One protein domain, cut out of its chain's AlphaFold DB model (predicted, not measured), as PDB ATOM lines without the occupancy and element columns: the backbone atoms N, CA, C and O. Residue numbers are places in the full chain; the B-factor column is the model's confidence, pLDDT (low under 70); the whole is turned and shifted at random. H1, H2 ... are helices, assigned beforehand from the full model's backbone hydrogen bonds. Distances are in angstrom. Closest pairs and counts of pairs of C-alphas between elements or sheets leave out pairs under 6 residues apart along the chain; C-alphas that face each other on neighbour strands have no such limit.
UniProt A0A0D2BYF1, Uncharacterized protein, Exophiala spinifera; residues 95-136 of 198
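What this domain is: This is residues 95 to 136 of the 198 residues of an uncharacterized protein of Exophiala spinifera (UniProt A0A0D2BYF1). A looped lead-in, residues 95 to 107, runs into two helices that make a corner like an L, the short H1 and the longer H2, and a tail, residues 128 to 136, folds back from the far end of H2. The printed part has 42 residues with two named helices, H1 then H2, and no named strand; its class is all helix, though 19 residues, under half, are in named elements. It is only just compact, close to loose, with a radius of gyration of the C-alphas of 10.5 A and spans of 28 by 19 by 13 A.

Where its parts are: H1 is residues 108 to 114, with C-alpha 108 at (209.822, 184.319, 166.243). H2, residues 116 to 127, is 16.3 A long and ends with C-alpha 127 at (198.435, 169.219, 157.101).

How they stand to each other: H1 and H2 are joined by a tight link, Gly 115. They are close but not clearly touching; their closest C-alphas, of Leu 111 and Glu 117, are 5.6 A apart. Their lines are about perpendicular, at 78 degrees. In H1 and H2 every O i to N i+4 pair is within hydrogen-bond range.

The domain as a whole: The two farthest C-alphas, of Ile 101 and Gly 136, are 29.6 A apart. The printed part has no cut. Its mean pLDDT is 76.7; residue 95 and residues 127 to 136, of which 127 belongs to H2, are under 70.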
ATOM      1  N   ALA A  95     195.580 184.312 156.725       69.38
ATOM      2  CA  ALA A  95     196.401 183.139 156.944       69.38
ATOM      3  C   ALA A  95     196.008 182.492 158.284       69.38
ATOM      4  O   ALA A  95     195.837 183.161 159.299       69.38
ATOM      5  N   TRP A  96     195.923 181.165 158.311       72.94
ATOM      6  CA  TRP A  96     195.584 180.369 159.500       72.94
ATOM      7  C   TRP A  96     196.595 180.503 160.656       72.94
ATOM      8  O   TRP A  96     196.391 179.931 161.721       72.94
ATOM      9  N   ASN A  97     197.688 181.237 160.442       74.31
ATOM     10  CA  ASN A  97     198.778 181.447 161.386       74.31
ATOM     11  C   ASN A  97     198.933 182.936 161.750       74.31
ATOM     12  O   ASN A  97     200.042 183.474 161.726       74.31
ATOM     13  N   LEU A  98     197.813 183.612 162.007       83.88
ATOM     14  CA  LEU A  98     197.793 184.973 162.535       83.88
ATOM     15  C   LEU A  98     197.559 184.940 164.046       83.88
ATOM     16  O   LEU A  98     196.784 184.129 164.555       83.88
ATOM     17  N   ASN A  99     198.216 185.852 164.751       83.88
ATOM     18  CA  ASN A  99     197.964 186.110 166.155       83.88
ATOM     19  C   ASN A  99     196.558 186.735 166.287       83.88
ATOM     20  O   ASN A  99     196.281 187.750 165.642       83.88
ATOM     21  N   PRO A 100     195.654 186.160 167.101       81.81
ATOM     22  CA  PRO A 100     194.263 186.611 167.181       81.81
ATOM     23  C   PRO A 100     194.102 188.024 167.759       81.81
ATOM     24  O   PRO A 100     193.040 188.618 167.606       81.81
ATOM     25  N   ILE A 101     195.131 188.561 168.421       83.25
ATOM     26  CA  ILE A 101     195.099 189.893 169.035       83.25
ATOM     27  C   ILE A 101     195.578 190.953 168.043       83.25
ATOM     28  O   ILE A 101     194.943 191.991 167.883       83.25
ATOM     29  N   THR A 102     196.704 190.699 167.376       83.94
ATOM     30  CA  THR A 102     197.347 191.684 166.494       83.94
ATOM     31  C   THR A 102     196.936 191.531 165.032       83.94
ATOM     32  O   THR A 102     197.192 192.431 164.235       83.94
ATOM     33  N   LEU A 103     196.321 190.400 164.663       82.19
ATOM     34  CA  LEU A 103     196.063 189.982 163.280       82.19
ATOM     35  C   LEU A 103     197.322 190.009 162.398       82.19
ATOM     36  O   LEU A 103     197.232 190.079 161.173       82.19
ATOM     37  N   GLN A 104     198.498 189.934 163.021       84.75
ATOM     38  CA  GLN A 104     199.790 189.813 162.362       84.75
ATOM     39  C   GLN A 104     200.310 188.380 162.519       84.75
ATOM     40  O   GLN A 104     199.916 187.684 163.458       84.75
ATOM     41  N   PRO A 105     201.169 187.894 161.611       86.25
ATOM     42  CA  PRO A 105     201.843 186.620 161.808       86.25
ATOM     43  C   PRO A 105     202.619 186.626 163.126       86.25
ATOM     44  O   PRO A 105     203.197 187.649 163.488       86.25
ATOM     45  N   PHE A 106     202.654 185.484 163.813       85.00
ATOM     46  CA  PHE A 106     203.476 185.336 165.014       85.00
ATOM     47  C   PHE A 106     204.934 185.682 164.715       85.00
ATOM     48  O   PHE A 106     205.502 185.185 163.736       85.00
ATOM     49  N   THR A 107     205.529 186.510 165.569       86.75
ATOM     50  CA  THR A 107     206.970 186.769 165.520       86.75
ATOM     51  C   THR A 107     207.729 185.584 166.112       86.75
ATOM     52  O   THR A 107     207.190 184.821 166.917       86.75
ATOM     53  N   ASP A 108     208.995 185.417 165.729       84.06
ATOM     54  CA  ASP A 108     209.822 184.319 166.243       84.06
ATOM     55  C   ASP A 108     209.985 184.409 167.773       84.06
ATOM     56  O   ASP A 108     209.943 183.397 168.469       84.06
ATOM     57  N   GLU A 109     210.047 185.629 168.316       86.94
ATOM     58  CA  GLU A 109     210.110 185.877 169.761       86.94
ATOM     59  C   GLU A 109     208.862 185.372 170.500       86.94
ATOM     60  O   GLU A 109     208.974 184.745 171.555       86.94
ATOM     61  N   GLU A 110     207.666 185.608 169.950       85.31
ATOM     62  CA  GLU A 110     206.413 185.089 170.505       85.31
ATOM     63  C   GLU A 110     206.371 183.560 170.422       85.31
ATOM     64  O   GLU A 110     205.957 182.886 171.370       85.31
ATOM     65  N   LEU A 111     206.839 183.003 169.305       85.44
ATOM     66  CA  LEU A 111     206.847 181.566 169.072       85.44
ATOM     67  C   LEU A 111     207.708 180.827 170.102       85.44
ATOM     68  O   LEU A 111     207.253 179.829 170.671       85.44
ATOM     69  N   THR A 112     208.902 181.348 170.388       87.31
ATOM     70  CA  THR A 112     209.804 180.787 171.398       87.31
ATOM     71  C   THR A 112     209.288 181.046 172.816       87.31
ATOM     72  O   THR A 112     209.262 180.127 173.635       87.31
ATOM     73  N   LYS A 113     208.817 182.267 173.118       90.88
ATOM     74  CA  LYS A 113     208.348 182.655 174.463       90.88
ATOM     75  C   LYS A 113     207.158 181.826 174.945       90.88
ATOM     76  O   LYS A 113     207.097 181.475 176.121       90.88
ATOM     77  N   TYR A 114     206.218 181.525 174.051       86.62
ATOM     78  CA  TYR A 114     205.003 180.773 174.377       86.62
ATOM     79  C   TYR A 114     205.070 179.298 173.949       86.62
ATOM     80  O   TYR A 114     204.123 178.546 174.171       86.62
ATOM     81  N   GLY A 115     206.186 178.862 173.354       85.75
ATOM     82  CA  GLY A 115     206.397 177.476 172.935       85.75
ATOM     83  C   GLY A 115     205.519 177.028 171.759       85.75
ATOM     84  O   GLY A 115     205.290 175.829 171.581       85.75
ATOM     85  N   TYR A 116     205.034 177.963 170.940       87.12
ATOM     86  CA  TYR A 116     204.165 177.673 169.794       87.12
ATOM     87  C   TYR A 116     204.884 176.972 168.636       87.12
ATOM     88  O   TYR A 116     204.223 176.430 167.752       87.12
ATOM     89  N   GLU A 117     206.216 176.899 168.648       84.81
ATOM     90  CA  GLU A 117     207.009 176.162 167.654       84.81
ATOM     91  C   GLU A 117     206.581 174.693 167.531       84.81
ATOM     92  O   GLU A 117     206.420 174.180 166.422       84.81
ATOM     93  N   LYS A 118     206.328 174.026 168.667       85.06
ATOM     94  CA  LYS A 118     205.906 172.616 168.694       85.06
ATOM     95  C   LYS A 118     204.516 172.435 168.093       85.06
ATOM     96  O   LYS A 118     204.323 171.573 167.242       85.06
ATOM     97  N   VAL A 119     203.581 173.297 168.487       84.19
ATOM     98  CA  VAL A 119     202.200 173.290 167.982       84.19
ATOM     99  C   VAL A 119     202.187 173.561 166.481       84.19
ATOM    100  O   VAL A 119     201.504 172.878 165.721       84.19
ATOM    101  N   ARG A 120     203.005 174.509 166.015       80.69
ATOM    102  CA  ARG A 120     203.134 174.827 164.593       80.69
ATOM    103  C   ARG A 120     203.703 173.648 163.805       80.69
ATOM    104  O   ARG A 120     203.196 173.344 162.728       80.69
ATOM    105  N   ALA A 121     204.706 172.953 164.340       79.19
ATOM    106  CA  ALA A 121     205.264 171.752 163.726       79.19
ATOM    107  C   ALA A 121     204.246 170.599 163.655       79.19
ATOM    108  O   ALA A 121     204.160 169.921 162.629       79.19
ATOM    109  N   GLU A 122     203.445 170.401 164.701       81.62
ATOM    110  CA  GLU A 122     202.392 169.382 164.745       81.62
ATOM    111  C   GLU A 122     201.276 169.670 163.730       81.62
ATOM    112  O   GLU A 122     200.950 168.816 162.901       81.62
ATOM    113  N   VAL A 123     200.760 170.902 163.710       80.19
ATOM    114  CA  VAL A 123     199.724 171.345 162.762       80.19
ATOM    115  C   VAL A 123     200.217 171.245 161.315       80.19
ATOM    116  O   VAL A 123     199.494 170.753 160.443       80.19
ATOM    117  N   ASN A 124     201.463 171.643 161.054       77.38
ATOM    118  CA  ASN A 124     202.089 171.516 159.737       77.38
ATOM    119  C   ASN A 124     202.255 170.045 159.317       77.38
ATOM    120  O   ASN A 124     201.951 169.686 158.177       77.38
ATOM    121  N   SER A 125     202.653 169.173 160.247       72.12
ATOM    122  CA  SER A 125     202.802 167.731 160.007       72.12
ATOM    123  C   SER A 125     201.470 167.056 159.681       72.12
ATOM    124  O   SER A 125     201.408 166.243 158.749       72.12
ATOM    125  N   ALA A 126     200.408 167.427 160.405       73.44
ATOM    126  CA  ALA A 126     199.044 166.963 160.177       73.44
ATOM    127  C   ALA A 126     198.497 167.440 158.822       73.44
ATOM    128  O   ALA A 126     197.863 166.666 158.105       73.44
ATOM    129  N   ARG A 127     198.805 168.680 158.420       69.81
ATOM    130  CA  ARG A 127     198.435 169.219 157.101       69.81
ATOM    131  C   ARG A 127     199.328 168.750 155.950       69.81
ATOM    132  O   ARG A 127     198.975 168.970 154.795       69.81
ATOM    133  N   GLY A 128     200.465 168.111 156.230       62.88
ATOM    134  CA  GLY A 128     201.424 167.711 155.195       62.88
ATOM    135  C   GLY A 128     202.087 168.904 154.504       62.88
ATOM    136  O   GLY A 128     202.384 168.848 153.312       62.88
ATOM    137  N   VAL A 129     202.293 169.994 155.240       63.28
ATOM    138  CA  VAL A 129     202.893 171.240 154.758       63.28
ATOM    139  C   VAL A 129     204.238 171.418 155.463       63.28
ATOM    140  O   VAL A 129     204.354 171.132 156.652       63.28
ATOM    141  N   ASP A 130     205.278 171.825 154.738       58.53
ATOM    142  CA  ASP A 130     206.589 172.095 155.324       58.53
ATOM    143  C   ASP A 130     206.568 173.370 156.192       58.53
ATOM    144  O   ASP A 130     205.618 174.157 156.174       58.53
ATOM    145  N   ALA A 131     207.634 173.604 156.964       56.12
ATOM    146  CA  ALA A 131     207.757 174.776 157.841       56.12
ATOM    147  C   ALA A 131     207.634 176.134 157.103       56.12
ATOM    148  O   ALA A 131     207.486 177.170 157.752       56.12
ATOM    149  N   LYS A 132     207.666 176.137 155.760       56.84
ATOM    150  CA  LYS A 132     207.514 177.306 154.883       56.84
ATOM    151  C   LYS A 132     206.152 177.382 154.184       56.84
ATOM    152  O   LYS A 132     205.976 178.222 153.303       56.84
ATOM    153  N   GLY A 133     205.176 176.553 154.555       56.19
ATOM    154  CA  GLY A 133     203.840 176.623 153.965       56.19
ATOM    155  C   GLY A 133     203.720 175.951 152.590       56.19
ATOM    156  O   GLY A 133     202.661 176.038 151.970       56.19
ATOM    157  N   LYS A 134     204.761 175.268 152.092       54.06
ATOM    158  CA  LYS A 134     204.702 174.497 150.847       54.06
ATOM    159  C   LYS A 134     204.318 173.054 151.143       54.06
ATOM    160  O   LYS A 134     204.880 172.385 152.001       54.06
ATOM    161  N   ALA A 135     203.324 172.574 150.409       55.03
ATOM    162  CA  ALA A 135     202.830 171.208 150.460       55.03
ATOM    163  C   ALA A 135     203.981 170.186 150.317       55.03
ATOM    164  O   ALA A 135     204.464 169.925 149.215       55.03
ATOM    165  N   GLY A 136     204.379 169.554 151.425       53.25
ATOM    166  CA  GLY A 136     205.294 168.408 151.487       53.25
ATOM    167  C   GLY A 136     204.618 167.115 151.019       53.25
ATOM    168  O   GLY A 136     204.824 166.045 151.585       53.25
TER     169      GLY A 136